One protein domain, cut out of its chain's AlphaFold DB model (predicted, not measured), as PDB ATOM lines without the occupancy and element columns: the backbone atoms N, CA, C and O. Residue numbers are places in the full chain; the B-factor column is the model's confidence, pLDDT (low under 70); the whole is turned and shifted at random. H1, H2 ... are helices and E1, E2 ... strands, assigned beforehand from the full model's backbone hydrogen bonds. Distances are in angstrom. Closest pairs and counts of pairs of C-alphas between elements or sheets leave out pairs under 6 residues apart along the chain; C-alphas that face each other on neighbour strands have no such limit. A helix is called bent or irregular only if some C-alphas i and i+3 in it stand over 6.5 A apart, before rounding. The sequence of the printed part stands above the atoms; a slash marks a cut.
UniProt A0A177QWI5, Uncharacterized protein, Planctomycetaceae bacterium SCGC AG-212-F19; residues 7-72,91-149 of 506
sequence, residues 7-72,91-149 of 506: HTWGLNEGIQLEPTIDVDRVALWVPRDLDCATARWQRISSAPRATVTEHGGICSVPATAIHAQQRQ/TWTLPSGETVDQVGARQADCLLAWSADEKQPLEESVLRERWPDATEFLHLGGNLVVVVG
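What this domain is: This is residues 7 to 72 and 91 to 149 of the 506 residues of an uncharacterized protein of Planctomycetaceae bacterium SCGC AG-212-F19 (UniProt A0A177QWI5). One strongly twisted, branched sheet is built round a long bent strand, E4, which runs through its middle along the length of the domain; E2 with E1, and E3, are on one side of E4, E7 with E9 and E8, and E6 with E5, on the other. A short helix, H1, packs on the sheet by E8 and E9. The 125 printed residues run E1 E2 E3 E4 E5 E6 E7 H1 E8 E9, nine strands with antiparallel neighbours and one helix: the class is mostly strand, though under half of the residues are in named elements. The whole is compact, with a radius of gyration of the C-alphas of 14.5 A, and elongated, spanning 45 by 29 by 26 A.

How they stand to each other: Start at residues 7 to 26, which hold no named element; residues 16 to 17 pair antiparallel with residues 28 to 29 of E1, residues 27 to 33. E1 and E2, residues 40 to 46, form a hairpin, with N 30 and O 42 at 2.9 A. Next find E3, residues 53 to 55, in a hairpin with E4, residues 58 to 70; N 53 and O 60 are 2.8 A apart. E4 bends by 65 degrees at residue 62, and its pairing is staggered: residues 63 to 69 pair with E2, N 43 and O 66 at 2.8 A. E5, residues 91 to 93, and E6, residues 99 to 102, form a hairpin, with N 92 and O 100 at 2.8 A; E6 is also an antiparallel neighbour of E4, with N 69 and O 101 within hydrogen-bond range at 2.9 A. E7, residues 107 to 115, pairs with E4 at N 61 and O 112, 2.8 A. H1, residues 124 to 130, is on the sheet at a height of 7.2 A, only just over none of the strands, since two of its C-alphas fall on E9; every O i to N i+4 pair in it is within hydrogen-bond range. E8, residues 136 to 139, and E9, residues 144 to 148, form the last hairpin, with N 138 and O 146 at 2.9 A, and E7 and E9 are antiparallel neighbours, with N 111 and O 147 within hydrogen-bond range at 2.8 A.

Where its parts are: Find C-alpha 27 at (42.274, -33.251, 5.937); E1 runs 18.9 A from there, and E2 then 20.1 A. E3 is short; E4 goes 33.9 A from C-alpha 58 at (52.596, -18.212, -1.239). Past short E5 and E6, E7 covers 23.4 A. H1 spans 9.8 A, E8 9.6 A, and E9 13.3 A to C-alpha 148 at (58.170, -32.025, 4.603).

The domain as a whole: Look for the farthest C-alphas at Gly 56 and Gln 72, 45.5 A apart. Residues 73 to 90 are not printed, and C-alphas 72 and 91 are 13.1 A apart across this cut. Of the links printed whole, none is long. Mean pLDDT of the printed part is 78.9; 22 residues are under 70, among them 7 to 10, 19 to 24 and 33 to 38.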
ATOM      1  N   HIS A   7      37.693 -27.006  -3.648       48.62
ATOM      2  CA  HIS A   7      37.326 -27.226  -5.046       48.62
ATOM      3  C   HIS A   7      38.229 -26.472  -6.039       48.62
ATOM      4  O   HIS A   7      38.293 -26.863  -7.203       48.62
ATOM      5  N   THR A   8      38.943 -25.425  -5.603       54.78
ATOM      6  CA  THR A   8      39.833 -24.624  -6.461       54.78
ATOM      7  C   THR A   8      41.260 -25.181  -6.545       54.78
ATOM      8  O   THR A   8      42.081 -24.667  -7.304       54.78
ATOM      9  N   TRP A   9      41.566 -26.276  -5.831       63.28
ATOM     10  CA  TRP A   9      42.924 -26.841  -5.779       63.28
ATOM     11  C   TRP A   9      43.282 -27.846  -6.874       63.28
ATOM     12  O   TRP A   9      44.449 -28.220  -6.984       63.28
ATOM     13  N   GLY A  10      42.314 -28.288  -7.685       62.94
ATOM     14  CA  GLY A  10      42.573 -29.219  -8.793       62.94
ATOM     15  C   GLY A  10      43.408 -30.427  -8.354       62.94
ATOM     16  O   GLY A  10      44.500 -30.641  -8.882       62.94
ATOM     17  N   LEU A  11      42.938 -31.138  -7.321       79.00
ATOM     18  CA  LEU A  11      43.685 -32.219  -6.676       79.00
ATOM     19  C   LEU A  11      44.049 -33.333  -7.668       79.00
ATOM     20  O   LEU A  11      43.254 -33.684  -8.541       79.00
ATOM     21  N   ASN A  12      45.236 -33.913  -7.489       80.38
ATOM     22  CA  ASN A  12      45.700 -35.051  -8.278       80.38
ATOM     23  C   ASN A  12      44.767 -36.262  -8.104       80.38
ATOM     24  O   ASN A  12      44.158 -36.465  -7.049       80.38
ATOM     25  N   GLU A  13      44.678 -37.083  -9.150       71.94
ATOM     26  CA  GLU A  13      43.798 -38.252  -9.193       71.94
ATOM     27  C   GLU A  13      44.049 -39.204  -8.006       71.94
ATOM     28  O   GLU A  13      45.188 -39.512  -7.655       71.94
ATOM     29  N   GLY A  14      42.969 -39.655  -7.361       73.88
ATOM     30  CA  GLY A  14      43.019 -40.586  -6.228       73.88
ATOM     31  C   GLY A  14      43.173 -39.949  -4.841       73.88
ATOM     32  O   GLY A  14      42.993 -40.654  -3.846       73.88
ATOM     33  N   ILE A  15      43.441 -38.639  -4.738       83.19
ATOM     34  CA  ILE A  15      43.418 -37.924  -3.451       83.19
ATOM     35  C   ILE A  15      41.969 -37.755  -2.984       83.19
ATOM     36  O   ILE A  15      41.113 -37.293  -3.738       83.19
ATOM     37  N   GLN A  16      41.692 -38.101  -1.726       80.50
ATOM     38  CA  GLN A  16      40.343 -38.012  -1.158       80.50
ATOM     39  C   GLN A  16      40.278 -36.971  -0.048       80.50
ATOM     40  O   GLN A  16      41.080 -36.989   0.885       80.50
ATOM     41  N   LEU A  17      39.295 -36.078  -0.129       77.56
ATOM     42  CA  LEU A  17      39.021 -35.108   0.923       77.56
ATOM     43  C   LEU A  17      38.274 -35.785   2.073       77.56
ATOM     44  O   LEU A  17      37.212 -36.368   1.872       77.56
ATOM     45  N   GLU A  18      38.818 -35.691   3.282       76.88
ATOM     46  CA  GLU A  18      38.115 -36.089   4.496       76.88
ATOM     47  C   GLU A  18      37.168 -34.953   4.910       76.88
ATOM     48  O   GLU A  18      37.638 -33.834   5.133       76.88
ATOM     49  N   PRO A  19      35.853 -35.206   5.034       60.22
ATOM     50  CA  PRO A  19      34.916 -34.205   5.525       60.22
ATOM     51  C   PRO A  19      35.275 -33.807   6.961       60.22
ATOM     52  O   PRO A  19      35.123 -34.597   7.896       60.22
ATOM     53  N   THR A  20      35.775 -32.588   7.149       56.97
ATOM     54  CA  THR A  20      36.067 -32.036   8.471       56.97
ATOM     55  C   THR A  20      34.882 -31.215   8.960       56.97
ATOM     56  O   THR A  20      34.288 -30.434   8.228       56.97
ATOM     57  N   ILE A  21      34.542 -31.376  10.239       42.56
ATOM     58  CA  ILE A  21      33.511 -30.562  10.905       42.56
ATOM     59  C   ILE A  21      33.990 -29.104  11.075       42.56
ATOM     60  O   ILE A  21      33.178 -28.194  11.218       42.56
ATOM     61  N   ASP A  22      35.308 -28.893  11.058       53.91
ATOM     62  CA  ASP A  22      35.965 -27.592  11.154       53.91
ATOM     63  C   ASP A  22      36.262 -27.048   9.747       53.91
ATOM     64  O   ASP A  22      37.045 -27.647   9.001       53.91
ATOM     65  N   VAL A  23      35.615 -25.930   9.397       49.22
ATOM     66  CA  VAL A  23      35.737 -25.236   8.100       49.22
ATOM     67  C   VAL A  23      37.112 -24.598   7.886       49.22
ATOM     68  O   VAL A  23      37.486 -24.343   6.745       49.22
ATOM     69  N   ASP A  24      37.884 -24.393   8.958       59.28
ATOM     70  CA  ASP A  24      39.255 -23.871   8.901       59.28
ATOM     71  C   ASP A  24      40.303 -24.996   8.978       59.28
ATOM     72  O   ASP A  24      41.499 -24.755   9.182       59.28
ATOM     73  N   ARG A  25      39.877 -26.251   8.787       70.69
ATOM     74  CA  ARG A  25      40.762 -27.410   8.733       70.69
ATOM     75  C   ARG A  25      40.614 -28.145   7.414       70.69
ATOM     76  O   ARG A  25      39.518 -28.374   6.927       70.69
ATOM     77  N   VAL A  26      41.743 -28.599   6.888       77.88
ATOM     78  CA  VAL A  26      41.794 -29.489   5.729       77.88
ATOM     79  C   VAL A  26      42.376 -30.812   6.183       77.88
ATOM     80  O   VAL A  26      43.389 -30.840   6.887       77.88
ATOM     81  N   ALA A  27      41.736 -31.908   5.791       84.62
ATOM     82  CA  ALA A  27      42.274 -33.251   5.937       84.62
ATOM     83  C   ALA A  27      42.130 -34.003   4.609       84.62
ATOM     84  O   ALA A  27      41.055 -34.053   4.022       84.62
ATOM     85  N   LEU A  28      43.235 -34.554   4.122       88.56
ATOM     86  CA  LEU A  28      43.349 -35.211   2.825       88.56
ATOM     87  C   LEU A  28      43.938 -36.606   3.015       88.56
ATOM     88  O   LEU A  28      44.834 -36.811   3.839       88.56
ATOM     89  N   TRP A  29      43.472 -37.544   2.205       88.44
ATOM     90  CA  TRP A  29      44.028 -38.880   2.071       88.44
ATOM     91  C   TRP A  29      44.772 -38.971   0.750       88.44
ATOM     92  O   TRP A  29      44.166 -38.909  -0.318       88.44
ATOM     93  N   VAL A  30      46.093 -39.099   0.837       88.25
ATOM     94  CA  VAL A  30      46.983 -39.164  -0.319       88.25
ATOM     95  C   VAL A  30      47.414 -40.615  -0.534       88.25
ATOM     96  O   VAL A  30      47.985 -41.212   0.386       88.25
ATOM     97  N   PRO A  31      47.153 -41.212  -1.708       85.62
ATOM     98  CA  PRO A  31      47.660 -42.542  -2.020       85.62
ATOM     99  C   PRO A  31      49.189 -42.495  -2.173       85.62
ATOM    100  O   PRO A  31      49.722 -41.592  -2.814       85.62
ATOM    101  N   ARG A  32      49.911 -43.453  -1.575       81.25
ATOM    102  CA  ARG A  32      51.382 -43.566  -1.713       81.25
ATOM    103  C   ARG A  32      51.808 -44.768  -2.554       81.25
ATOM    104  O   ARG A  32      52.756 -44.634  -3.307       81.25
ATOM    105  N   ASP A  33      51.095 -45.892  -2.454       69.94
ATOM    106  CA  ASP A  33      51.300 -47.092  -3.281       69.94
ATOM    107  C   ASP A  33      49.961 -47.836  -3.424       69.94
ATOM    108  O   ASP A  33      49.513 -48.486  -2.473       69.94
ATOM    109  N   LEU A  34      49.314 -47.748  -4.590       59.00
ATOM    110  CA  LEU A  34      48.055 -48.461  -4.878       59.00
ATOM    111  C   LEU A  34      48.273 -49.822  -5.568       59.00
ATOM    112  O   LEU A  34      47.386 -50.667  -5.524       59.00
ATOM    113  N   ASP A  35      49.465 -50.067  -6.125       49.59
ATOM    114  CA  ASP A  35      49.791 -51.277  -6.908       49.59
ATOM    115  C   ASP A  35      50.330 -52.452  -6.072       49.59
ATOM    116  O   ASP A  35      50.659 -53.519  -6.598       49.59
ATOM    117  N   CYS A  36      50.459 -52.283  -4.756       52.25
ATOM    118  CA  CYS A  36      50.910 -53.346  -3.864       52.25
ATOM    119  C   CYS A  36      49.721 -54.103  -3.257       52.25
ATOM    120  O   CYS A  36      48.606 -53.592  -3.196       52.25
ATOM    121  N   ALA A  37      49.957 -55.328  -2.768       54.25
ATOM    122  CA  ALA A  37      48.902 -56.170  -2.195       54.25
ATOM    123  C   ALA A  37      48.056 -55.434  -1.133       54.25
ATOM    124  O   ALA A  37      46.876 -55.720  -0.983       54.25
ATOM    125  N   THR A  38      48.620 -54.455  -0.425       64.50
ATOM    126  CA  THR A  38      47.917 -53.638   0.572       64.50
ATOM    127  C   THR A  38      48.057 -52.155   0.250       64.50
ATOM    128  O   THR A  38      49.132 -51.606   0.492       64.50
ATOM    129  N   ALA A  39      46.999 -51.497  -0.225       77.12
ATOM    130  CA  ALA A  39      47.060 -50.073  -0.551       77.12
ATOM    131  C   ALA A  39      47.564 -49.240   0.641       77.12
ATOM    132  O   ALA A  39      47.121 -49.420   1.785       77.12
ATOM    133  N   ARG A  40      48.508 -48.333   0.371       86.19
ATOM    134  CA  ARG A  40      49.093 -47.433   1.373       86.19
ATOM    135  C   ARG A  40      48.616 -46.008   1.173       86.19
ATOM    136  O   ARG A  40      48.622 -45.484   0.059       86.19
ATOM    137  N   TRP A  41      48.295 -45.378   2.291       87.56
ATOM    138  CA  TRP A  41      47.732 -44.042   2.363       87.56
ATOM    139  C   TRP A  41      48.553 -43.164   3.299       87.56
ATOM    140  O   TRP A  41      49.214 -43.639   4.225       87.56
ATOM    141  N   GLN A  42      48.488 -41.860   3.075       89.44
ATOM    142  CA  GLN A  42      49.006 -40.858   3.987       89.44
ATOM    143  C   GLN A  42      47.891 -39.860   4.284       89.44
ATOM    144  O   GLN A  42      47.368 -39.204   3.385       89.44
ATOM    145  N   ARG A  43      47.511 -39.766   5.556       89.94
ATOM    146  CA  ARG A  43      46.552 -38.783   6.044       89.94
ATOM    147  C   ARG A  43      47.292 -37.494   6.353       89.94
ATOM    148  O   ARG A  43      48.100 -37.465   7.279       89.94
ATOM    149  N   ILE A  44      47.002 -36.435   5.615       89.12
ATOM    150  CA  ILE A  44      47.615 -35.119   5.789       89.12
ATOM    151  C   ILE A  44      46.543 -34.184   6.312       89.12
ATOM    152  O   ILE A  44      45.502 -34.032   5.685       89.12
ATOM    153  N   SER A  45      46.768 -33.565   7.467       86.00
ATOM    154  CA  SER A  45      45.811 -32.597   8.002       86.00
ATOM    155  C   SER A  45      46.487 -31.333   8.484       86.00
ATOM    156  O   SER A  45      47.486 -31.437   9.199       86.00
ATOM    157  N   SER A  46      45.905 -30.175   8.174       85.69
ATOM    158  CA  SER A  46      46.327 -28.917   8.783       85.69
ATOM    159  C   SER A  46      46.189 -28.993  10.305       85.69
ATOM    160  O   SER A  46      45.338 -29.712  10.856       85.69
ATOM    161  N   ALA A  47      47.093 -28.304  10.993       79.81
ATOM    162  CA  ALA A  47      47.079 -28.209  12.437       79.81
ATOM    163  C   ALA A  47      45.832 -27.424  12.892       79.81
ATOM    164  O   ALA A  47      45.460 -26.437  12.251       79.81
ATOM    165  N   PRO A  48      45.172 -27.845  13.986       67.12
ATOM    166  CA  PRO A  48      43.995 -27.150  14.498       67.12
ATOM    167  C   PRO A  48      44.321 -25.695  14.844       67.12
ATOM    168  O   PRO A  48      45.354 -25.437  15.462       67.12
ATOM    169  N   ARG A  49      43.428 -24.759  14.487       64.94
ATOM    170  CA  ARG A  49      43.550 -23.318  14.797       64.94
ATOM    171  C   ARG A  49      44.858 -22.670  14.304       64.94
ATOM    172  O   ARG A  49      45.270 -21.634  14.823       64.94
ATOM    173  N   ALA A  50      45.535 -23.279  13.333       69.12
ATOM    174  CA  ALA A  50      46.796 -22.762  12.826       69.12
ATOM    175  C   ALA A  50      46.569 -21.566  11.896       69.12
ATOM    176  O   ALA A  50      45.672 -21.562  11.054       69.12
ATOM    177  N   THR A  51      47.394 -20.533  12.050       73.50
ATOM    178  CA  THR A  51      47.289 -19.316  11.249       73.50
ATOM    179  C   THR A  51      47.965 -19.501   9.896       73.50
ATOM    180  O   THR A  51      49.110 -19.941   9.799       73.50
ATOM    181  N   VAL A  52      47.251 -19.133   8.833       81.06
ATOM    182  CA  VAL A  52      47.821 -19.080   7.486       81.06
ATOM    183  C   VAL A  52      48.833 -17.942   7.414       81.06
ATOM    184  O   VAL A  52      48.530 -16.801   7.765       81.06
ATOM    185  N   THR A  53      50.029 -18.260   6.930       83.44
ATOM    186  CA  THR A  53      51.123 -17.314   6.697       83.44
ATOM    187  C   THR A  53      51.279 -17.071   5.203       83.44
ATOM    188  O   THR A  53      51.504 -18.014   4.450       83.44
ATOM    189  N   GLU A  54      51.172 -15.820   4.760       83.94
ATOM    190  CA  GLU A  54      51.392 -15.434   3.363       83.94
ATOM    191  C   GLU A  54      52.701 -14.652   3.238       83.94
ATOM    192  O   GLU A  54      52.947 -13.702   3.982       83.94
ATOM    193  N   HIS A  55      53.556 -15.056   2.300       79.62
ATOM    194  CA  HIS A  55      54.784 -14.333   1.976       79.62
ATOM    195  C   HIS A  55      55.116 -14.516   0.495       79.62
ATOM    196  O   HIS A  55      55.156 -15.643   0.005       79.62
ATOM    197  N   GLY A  56      55.328 -13.421  -0.238       77.31
ATOM    198  CA  GLY A  56      55.646 -13.488  -1.670       77.31
ATOM    199  C   GLY A  56      54.600 -14.237  -2.508       77.31
ATOM    200  O   GLY A  56      54.975 -14.986  -3.400       77.31
ATOM    201  N   GLY A  57      53.309 -14.098  -2.179       81.19
ATOM    202  CA  GLY A  57      52.212 -14.750  -2.906       81.19
ATOM    203  C   GLY A  57      52.042 -16.247  -2.629       81.19
ATOM    204  O   GLY A  57      51.234 -16.891  -3.285       81.19
ATOM    205  N   ILE A  58      52.770 -16.816  -1.662       85.12
ATOM    206  CA  ILE A  58      52.596 -18.212  -1.239       85.12
ATOM    207  C   ILE A  58      52.059 -18.238   0.193       85.12
ATOM    208  O   ILE A  58      52.665 -17.686   1.123       85.12
ATOM    209  N   CYS A  59      50.931 -18.908   0.370       87.19
ATOM    210  CA  CYS A  59      50.298 -19.179   1.648       87.19
ATOM    211  C   CYS A  59      50.807 -20.508   2.219       87.19
ATOM    212  O   CYS A  59      51.051 -21.455   1.476       87.19
ATOM    213  N   SER A  60      50.957 -20.600   3.539       88.00
ATOM    214  CA  SER A  60      51.310 -21.848   4.217       88.00
ATOM    215  C   SER A  60      50.683 -21.978   5.598       88.00
ATOM    216  O   SER A  60      50.549 -20.989   6.321       88.00
ATOM    217  N   VAL A  61      50.353 -23.208   5.987       88.06
ATOM    218  CA  VAL A  61      49.849 -23.564   7.317       88.06
ATOM    219  C   VAL A  61      50.560 -24.823   7.832       88.06
ATOM    220  O   VAL A  61      50.793 -25.747   7.047       88.06
ATOM    221  N   PRO A  62      50.900 -24.903   9.129       88.19
ATOM    222  CA  PRO A  62      51.352 -26.141   9.748       88.19
ATOM    223  C   PRO A  62      50.406 -27.307   9.483       88.19
ATOM    224  O   PRO A  62      49.182 -27.162   9.533       88.19
ATOM    225  N   ALA A  63      50.975 -28.474   9.217       88.88
ATOM    226  CA  ALA A  63      50.248 -29.696   8.936       88.88
ATOM    227  C   ALA A  63      50.934 -30.886   9.602       88.88
ATOM    228  O   ALA A  63      52.079 -30.825  10.036       88.88
ATOM    229  N   THR A  64      50.218 -31.999   9.683       88.75
ATOM    230  CA  THR A  64      50.791 -33.266  10.127       88.75
ATOM    231  C   THR A  64      50.416 -34.373   9.175       88.75
ATOM    232  O   THR A  64      49.264 -34.426   8.736       88.75
ATOM    233  N   ALA A  65      51.357 -35.274   8.926       88.19
ATOM    234  CA  ALA A  65      51.159 -36.443   8.094       88.19
ATOM    235  C   ALA A  65      51.192 -37.724   8.939       88.19
ATOM    236  O   ALA A  65      51.981 -37.857   9.874       88.19
ATOM    237  N   ILE A  66      50.306 -38.668   8.635       88.81
ATOM    238  CA  ILE A  66      50.241 -39.972   9.299       88.81
ATOM    239  C   ILE A  66      50.123 -41.043   8.223       88.81
ATOM    240  O   ILE A  66      49.226 -40.975   7.385       88.81
ATOM    241  N   HIS A  67      51.009 -42.035   8.239       88.75
ATOM    242  CA  HIS A  67      50.891 -43.169   7.329       88.75
ATOM    243  C   HIS A  67      49.794 -44.125   7.797       88.75
ATOM    244  O   HIS A  67      49.604 -44.351   8.993       88.75
ATOM    245  N   ALA A  68      49.067 -44.687   6.840       87.94
ATOM    246  CA  ALA A  68      48.023 -45.665   7.082       87.94
ATOM    247  C   ALA A  68      48.056 -46.763   6.015       87.94
ATOM    248  O   ALA A  68      48.477 -46.544   4.876       87.94
ATOM    249  N   GLN A  69      47.612 -47.960   6.380       86.69
ATOM    250  CA  GLN A  69      47.596 -49.116   5.489       86.69
ATOM    251  C   GLN A  69      46.203 -49.730   5.462       86.69
ATOM    252  O   GLN A  69      45.570 -49.910   6.500       86.69
ATOM    253  N   GLN A  70      45.729 -50.060   4.262       83.00
ATOM    254  CA  GLN A  70      44.422 -50.671   4.080       83.00
ATOM    255  C   GLN A  70      44.376 -52.070   4.690       83.00
ATOM    256  O   GLN A  70      45.235 -52.923   4.443       83.00
ATOM    257  N   ARG A  71      43.325 -52.312   5.474       72.31
ATOM    258  CA  ARG A  71      43.098 -53.583   6.144       72.31
ATOM    259  C   ARG A  71      42.545 -54.604   5.157       72.31
ATOM    260  O   ARG A  71      41.426 -54.468   4.668       72.31
ATOM    261  N   GLN A  72      43.295 -55.672   4.900       63.12
ATOM    262  CA  GLN A  72      42.774 -56.771   4.089       63.12
ATOM    263  C   GLN A  72      41.756 -57.603   4.869       63.12
ATOM    264  O   GLN A  72      42.063 -58.157   5.926       63.12
ATOM    265  N   THR A  91      42.317 -46.480  13.973       80.12
ATOM    266  CA  THR A  91      41.698 -46.985  12.738       80.12
ATOM    267  C   THR A  91      40.801 -45.905  12.137       80.12
ATOM    268  O   THR A  91      40.008 -45.290  12.852       80.12
ATOM    269  N   TRP A  92      40.890 -45.703  10.823       81.81
ATOM    270  CA  TRP A  92      40.048 -44.776  10.066       81.81
ATOM    271  C   TRP A  92      39.297 -45.485   8.942       81.81
ATOM    272  O   TRP A  92      39.676 -46.566   8.490       81.81
ATOM    273  N   THR A  93      38.249 -44.827   8.460       81.06
ATOM    274  CA  THR A  93      37.539 -45.208   7.239       81.06
ATOM    275  C   THR A  93      37.760 -44.110   6.210       81.06
ATOM    276  O   THR A  93      37.475 -42.945   6.490       81.06
ATOM    277  N   LEU A  94      38.289 -44.473   5.043       78.25
ATOM    278  CA  LEU A  94      38.458 -43.555   3.920       78.25
ATOM    279  C   LEU A  94      37.086 -43.073   3.416       78.25
ATOM    280  O   LEU A  94      36.101 -43.803   3.549       78.25
ATOM    281  N   PRO A  95      37.000 -41.896   2.776       73.75
ATOM    282  CA  PRO A  95      35.778 -41.437   2.104       73.75
ATOM    283  C   PRO A  95      35.203 -42.436   1.082       73.75
ATOM    284  O   PRO A  95      33.994 -42.496   0.878       73.75
ATOM    285  N   SER A  96      36.069 -43.245   0.476       70.56
ATOM    286  CA  SER A  96      35.738 -44.344  -0.445       70.56
ATOM    287  C   SER A  96      35.163 -45.597   0.239       70.56
ATOM    288  O   SER A  96      34.568 -46.447  -0.424       70.56
ATOM    289  N   GLY A  97      35.223 -45.667   1.573       71.81
ATOM    290  CA  GLY A  97      34.586 -46.693   2.399       71.81
ATOM    291  C   GLY A  97      35.533 -47.761   2.947       71.81
ATOM    292  O   GLY A  97      35.119 -48.560   3.789       71.81
ATOM    293  N   GLU A  98      36.798 -47.794   2.529       80.06
ATOM    294  CA  GLU A  98      37.760 -48.788   2.996       80.06
ATOM    295  C   GLU A  98      38.366 -48.419   4.351       80.06
ATOM    296  O   GLU A  98      38.623 -47.258   4.667       80.06
ATOM    297  N   THR A  99      38.614 -49.437   5.172       80.00
ATOM    298  CA  THR A  99      39.225 -49.262   6.490       80.00
ATOM    299  C   THR A  99      40.745 -49.276   6.381       80.00
ATOM    300  O   THR A  99      41.330 -50.203   5.810       80.00
ATOM    301  N   VAL A 100      41.383 -48.271   6.971       86.06
ATOM    302  CA  VAL A 100      42.837 -48.133   7.048       86.06
ATOM    303  C   VAL A 100      43.272 -48.026   8.505       86.06
ATOM    304  O   VAL A 100      42.647 -47.333   9.305       86.06
ATOM    305  N   ASP A 101      44.355 -48.708   8.852       84.19
ATOM    306  CA  ASP A 101      44.941 -48.663  10.189       84.19
ATOM    307  C   ASP A 101      46.189 -47.771  10.172       84.19
ATOM    308  O   ASP A 101      46.951 -47.785   9.201       84.19
ATOM    309  N   GLN A 102      46.405 -46.988  11.233       85.19
ATOM    310  CA  GLN A 102      47.619 -46.193  11.404       85.19
ATOM    311  C   GLN A 102      48.868 -47.076  11.379       85.19
ATOM    312  O   GLN A 102      48.955 -48.072  12.096       85.19
ATOM    313  N   VAL A 103      49.875 -46.650  10.620       82.81
ATOM    314  CA  VAL A 103      51.189 -47.287  10.571       82.81
ATOM    315  C   VAL A 103      52.257 -46.251  10.896       82.81
ATOM    316  O   VAL A 103      52.444 -45.285  10.167       82.81
ATOM    317  N   GLY A 104      52.987 -46.464  11.987       78.94
ATOM    318  CA  GLY A 104      54.074 -45.577  12.398       78.94
ATOM    319  C   GLY A 104      53.626 -44.300  13.119       78.94
ATOM    320  O   GLY A 104      52.455 -44.101  13.460       78.94
ATOM    321  N   ALA A 105      54.611 -43.451  13.413       79.62
ATOM    322  CA  ALA A 105      54.422 -42.227  14.178       79.62
ATOM    323  C   ALA A 105      53.852 -41.089  13.320       79.62
ATOM    324  O   ALA A 105      54.008 -41.053  12.100       79.62
ATOM    325  N   ARG A 106      53.207 -40.132  13.989       81.06
ATOM    326  CA  ARG A 106      52.753 -38.884  13.376       81.06
ATOM    327  C   ARG A 106      53.959 -38.016  13.033       81.06
ATOM    328  O   ARG A 106      54.753 -37.695  13.912       81.06
ATOM    329  N   GLN A 107      54.039 -37.593  11.782       84.88
ATOM    330  CA  GLN A 107      55.015 -36.627  11.314       84.88
ATOM    331  C   GLN A 107      54.456 -35.208  11.488       84.88
ATOM    332  O   GLN A 107      53.357 -34.910  11.013       84.88
ATOM    333  N   ALA A 108      55.173 -34.361  12.228       82.75
ATOM    334  CA  ALA A 108      54.710 -33.027  12.628       82.75
ATOM    335  C   ALA A 108      55.519 -31.872  12.017       82.75
ATOM    336  O   ALA A 108      55.122 -30.719  12.137       82.75
ATOM    337  N   ASP A 109      56.624 -32.171  11.337       85.00
ATOM    338  CA  ASP A 109      57.463 -31.236  10.586       85.00
ATOM    339  C   ASP A 109      56.958 -31.066   9.141       85.00
ATOM    340  O   ASP A 109      57.730 -31.126   8.180       85.00
ATOM    341  N   CYS A 110      55.642 -30.878   8.981       88.19
ATOM    342  CA  CYS A 110      55.000 -30.678   7.682       88.19
ATOM    343  C   CYS A 110      54.296 -29.316   7.594       88.19
ATOM    344  O   CYS A 110      53.726 -28.822   8.567       88.19
ATOM    345  N   LEU A 111      54.251 -28.744   6.392       89.88
ATOM    346  CA  LEU A 111      53.407 -27.600   6.046       89.88
ATOM    347  C   LEU A 111      52.524 -27.963   4.849       89.88
ATOM    348  O   LEU A 111      52.967 -28.654   3.938       89.88
ATOM    349  N   LEU A 112      51.297 -27.453   4.827       88.94
ATOM    350  CA  LEU A 112      50.503 -27.323   3.607       88.94
ATOM    351  C   LEU A 112      50.757 -25.932   3.033       88.94
ATOM    352  O   LEU A 112      50.604 -24.948   3.757       88.94
ATOM    353  N   ALA A 113      51.142 -25.845   1.763       89.12
ATOM    354  CA  ALA A 113      51.417 -24.588   1.080       89.12
ATOM    355  C   ALA A 113      50.675 -24.496  -0.257       89.12
ATOM    356  O   ALA A 113      50.558 -25.486  -0.977       89.12
ATOM    357  N   TRP A 114      50.172 -23.306  -0.580       88.62
ATOM    358  CA  TRP A 114      49.453 -23.027  -1.822       88.62
ATOM    359  C   TRP A 114      49.743 -21.616  -2.341       88.62
ATOM    360  O   TRP A 114      50.192 -20.750  -1.590       88.62
ATOM    361  N   SER A 115      49.505 -21.384  -3.630       84.88
ATOM    362  CA  SER A 115      49.603 -20.042  -4.220       84.88
ATOM    363  C   SER A 115      48.398 -19.182  -3.824       84.88
ATOM    364  O   SER A 115      47.263 -19.654  -3.859       84.88
ATOM    365  N   ALA A 116      48.630 -17.918  -3.470       79.81
ATOM    366  CA  ALA A 116      47.575 -16.931  -3.236       79.81
ATOM    367  C   ALA A 116      46.858 -16.530  -4.542       79.81
ATOM    368  O   ALA A 116      45.691 -16.145  -4.503       79.81
ATOM    369  N   ASP A 117      47.536 -16.654  -5.691       78.12
ATOM    370  CA  ASP A 117      46.925 -16.566  -7.020       78.12
ATOM    371  C   ASP A 117      46.630 -17.979  -7.538       78.12
ATOM    372  O   ASP A 117      47.547 -18.745  -7.853       78.12
ATOM    373  N   GLU A 118      45.343 -18.324  -7.641       66.31
ATOM    374  CA  GLU A 118      44.871 -19.646  -8.071       66.31
ATOM    375  C   GLU A 118      45.352 -20.043  -9.476       66.31
ATOM    376  O   GLU A 118      45.393 -21.231  -9.795       66.31
ATOM    377  N   LYS A 119      45.735 -19.070 -10.317       66.19
ATOM    378  CA  LYS A 119      46.215 -19.303 -11.688       66.19
ATOM    379  C   LYS A 119      47.728 -19.490 -11.779       66.19
ATOM    380  O   LYS A 119      48.219 -19.839 -12.853       66.19
ATOM    381  N   GLN A 120      48.462 -19.261 -10.691       71.12
ATOM    382  CA  GLN A 120      49.914 -19.379 -10.661       71.12
ATOM    383  C   GLN A 120      50.328 -20.732 -10.050       71.12
ATOM    384  O   GLN A 120      50.098 -20.958  -8.860       71.12
ATOM    385  N   PRO A 121      50.932 -21.649 -10.831       73.44
ATOM    386  CA  PRO A 121      51.413 -22.918 -10.297       73.44
ATOM    387  C   PRO A 121      52.620 -22.705  -9.374       73.44
ATOM    388  O   PRO A 121      53.427 -21.795  -9.575       73.44
ATOM    389  N   LEU A 122      52.759 -23.571  -8.370       80.62
ATOM    390  CA  LEU A 122      53.907 -23.555  -7.461       80.62
ATOM    391  C   LEU A 122      55.077 -24.340  -8.066       80.62
ATOM    392  O   LEU A 122      55.084 -25.569  -8.027       80.62
ATOM    393  N   GLU A 123      56.072 -23.637  -8.607       82.94
ATOM    394  CA  GLU A 123      57.307 -24.264  -9.090       82.94
ATOM    395  C   GLU A 123      58.231 -24.678  -7.936       82.94
ATOM    396  O   GLU A 123      58.402 -23.955  -6.950       82.94
ATOM    397  N   GLU A 124      58.891 -25.831  -8.076       82.31
ATOM    398  CA  GLU A 124      59.776 -26.375  -7.040       82.31
ATOM    399  C   GLU A 124      60.977 -25.461  -6.739       82.31
ATOM    400  O   GLU A 124      61.421 -25.387  -5.594       82.31
ATOM    401  N   SER A 125      61.473 -24.715  -7.731       82.62
ATOM    402  CA  SER A 125      62.540 -23.714  -7.568       82.62
ATOM    403  C   SER A 125      62.169 -22.644  -6.531       82.62
ATOM    404  O   SER A 125      62.971 -22.342  -5.647       82.62
ATOM    405  N   VAL A 126      60.932 -22.142  -6.586       84.06
ATOM    406  CA  VAL A 126      60.386 -21.128  -5.671       84.06
ATOM    407  C   VAL A 126      60.140 -21.717  -4.280       84.06
ATOM    408  O   VAL A 126      60.448 -21.092  -3.264       84.06
ATOM    409  N   LEU A 127      59.625 -22.950  -4.213       85.94
ATOM    410  CA  LEU A 127      59.431 -23.660  -2.946       85.94
ATOM    411  C   LEU A 127      60.762 -23.915  -2.232       85.94
ATOM    412  O   LEU A 127      60.848 -23.736  -1.019       85.94
ATOM    413  N   ARG A 128      61.803 -24.295  -2.979       88.31
ATOM    414  CA  ARG A 128      63.134 -24.607  -2.447       88.31
ATOM    415  C   ARG A 128      63.931 -23.359  -2.073       88.31
ATOM    416  O   ARG A 128      64.725 -23.421  -1.142       88.31
ATOM    417  N   GLU A 129      63.680 -22.222  -2.722       84.81
ATOM    418  CA  GLU A 129      64.180 -20.917  -2.266       84.81
ATOM    419  C   GLU A 129      63.548 -20.515  -0.923       84.81
ATOM    420  O   GLU A 129      64.245 -20.055  -0.019       84.81
ATOM    421  N   ARG A 130      62.235 -20.733  -0.760       85.06
ATOM    422  CA  ARG A 130      61.510 -20.394   0.475       85.06
ATOM    423  C   ARG A 130      61.780 -21.365   1.629       85.06
ATOM    424  O   ARG A 130      61.806 -20.944   2.785       85.06
ATOM    425  N   TRP A 131      61.950 -22.648   1.330       89.12
ATOM    426  CA  TRP A 131      62.174 -23.717   2.301       89.12
ATOM    427  C   TRP A 131      63.380 -24.576   1.891       89.12
ATOM    428  O   TRP A 131      63.203 -25.709   1.442       89.12
ATOM    429  N   PRO A 132      64.612 -24.055   2.046       84.06
ATOM    430  CA  PRO A 132      65.828 -24.742   1.606       84.06
ATOM    431  C   PRO A 132      66.105 -26.032   2.384       84.06
ATOM    432  O   PRO A 132      66.688 -26.964   1.832       84.06
ATOM    433  N   ASP A 133      65.642 -26.101   3.633       85.00
ATOM    434  CA  ASP A 133      65.835 -27.253   4.520       85.00
ATOM    435  C   ASP A 133      64.769 -28.349   4.334       85.00
ATOM    436  O   ASP A 133      64.842 -29.394   4.978       85.00
ATOM    437  N   ALA A 134      63.777 -28.144   3.457       86.38
ATOM    438  CA  ALA A 134      62.740 -29.138   3.201       86.38
ATOM    439  C   ALA A 134      63.317 -30.401   2.537       86.38
ATOM    440  O   ALA A 134      64.013 -30.348   1.518       86.38
ATOM    441  N   THR A 135      62.971 -31.560   3.094       87.00
ATOM    442  CA  THR A 135      63.428 -32.871   2.628       87.00
ATOM    443  C   THR A 135      62.609 -33.399   1.453       87.00
ATOM    444  O   THR A 135      63.146 -34.117   0.615       87.00
ATOM    445  N   GLU A 136      61.320 -33.056   1.372       88.50
ATOM    446  CA  GLU A 136      60.412 -33.506   0.306       88.50
ATOM    447  C   GLU A 136      59.348 -32.432   0.020       88.50
ATOM    448  O   GLU A 136      58.853 -31.771   0.938       88.50
ATOM    449  N   PHE A 137      58.980 -32.290  -1.258       89.56
ATOM    450  CA  PHE A 137      57.817 -31.528  -1.711       89.56
ATOM    451  C   PHE A 137      56.838 -32.486  -2.388       89.56
ATOM    452  O   PHE A 137      57.116 -33.022  -3.461       89.56
ATOM    453  N   LEU A 138      55.690 -32.722  -1.758       87.56
ATOM    454  CA  LEU A 138      54.654 -33.605  -2.281       87.56
ATOM    455  C   LEU A 138      53.541 -32.768  -2.912       87.56
ATOM    456  O   LEU A 138      52.724 -32.170  -2.210       87.56
ATOM    457  N   HIS A 139      53.515 -32.714  -4.242       87.31
ATOM    458  CA  HIS A 139      52.490 -31.988  -4.987       87.31
ATOM    459  C   HIS A 139      51.155 -32.735  -4.927       87.31
ATOM    460  O   HIS A 139      51.050 -33.885  -5.357       87.31
ATOM    461  N   LEU A 140      50.134 -32.070  -4.388       82.25
ATOM    462  CA  LEU A 140      48.781 -32.609  -4.235       82.25
ATOM    463  C   LEU A 140      47.814 -32.098  -5.309       82.25
ATOM    464  O   LEU A 140      46.712 -32.621  -5.423       82.25
ATOM    465  N   GLY A 141      48.215 -31.099  -6.092       79.44
ATOM    466  CA  GLY A 141      47.452 -30.509  -7.191       79.44
ATOM    467  C   GLY A 141      48.270 -29.416  -7.880       79.44
ATOM    468  O   GLY A 141      49.445 -29.217  -7.556       79.44
ATOM    469  N   GLY A 142      47.654 -28.679  -8.808       70.62
ATOM    470  CA  GLY A 142      48.343 -27.637  -9.589       70.62
ATOM    471  C   GLY A 142      48.870 -26.458  -8.754       70.62
ATOM    472  O   GLY A 142      49.845 -25.813  -9.136       70.62
ATOM    473  N   ASN A 143      48.258 -26.196  -7.599       81.69
ATOM    474  CA  ASN A 143      48.573 -25.061  -6.728       81.69
ATOM    475  C   ASN A 143      48.686 -25.441  -5.239       81.69
ATOM    476  O   ASN A 143      48.726 -24.538  -4.412       81.69
ATOM    477  N   LEU A 144      48.757 -26.735  -4.892       86.06
ATOM    478  CA  LEU A 144      48.827 -27.226  -3.508       86.06
ATOM    479  C   LEU A 144      49.982 -28.220  -3.330       86.06
ATOM    480  O   LEU A 144      50.071 -29.224  -4.042       86.06
ATOM    481  N   VAL A 145      50.838 -27.972  -2.340       89.31
ATOM    482  CA  VAL A 145      52.004 -28.803  -2.018       89.31
ATOM    483  C   VAL A 145      52.103 -29.052  -0.516       89.31
ATOM    484  O   VAL A 145      51.766 -28.197   0.304       89.31
ATOM    485  N   VAL A 146      52.592 -30.230  -0.144       90.44
ATOM    486  CA  VAL A 146      53.019 -30.526   1.222       90.44
ATOM    487  C   VAL A 146      54.531 -30.413   1.286       90.44
ATOM    488  O   VAL A 146      55.243 -31.088   0.548       90.44
ATOM    489  N   VAL A 147      55.011 -29.552   2.176       90.62
ATOM    490  CA  VAL A 147      56.433 -29.354   2.454       90.62
ATOM    491  C   VAL A 147      56.790 -30.189   3.674       90.62
ATOM    492  O   VAL A 147      56.190 -30.005   4.732       90.62
ATOM    493  N   VAL A 148      57.750 -31.098   3.542       88.12
ATOM    494  CA  VAL A 148      58.170 -32.025   4.603       88.12
ATOM    495  C   VAL A 148      59.599 -31.698   5.036       88.12
ATOM    496  O   VAL A 148      60.425 -31.370   4.188       88.12
ATOM    497  N   GLY A 149      59.906 -31.802   6.332       80.06
ATOM    498  CA  GLY A 149      61.273 -31.656   6.847       80.06
ATOM    499  C   GLY A 149      61.646 -30.241   7.291       80.06
ATOM    500  O   GLY A 149      62.825 -29.911   7.329       80.06
TER     501      GLY A 149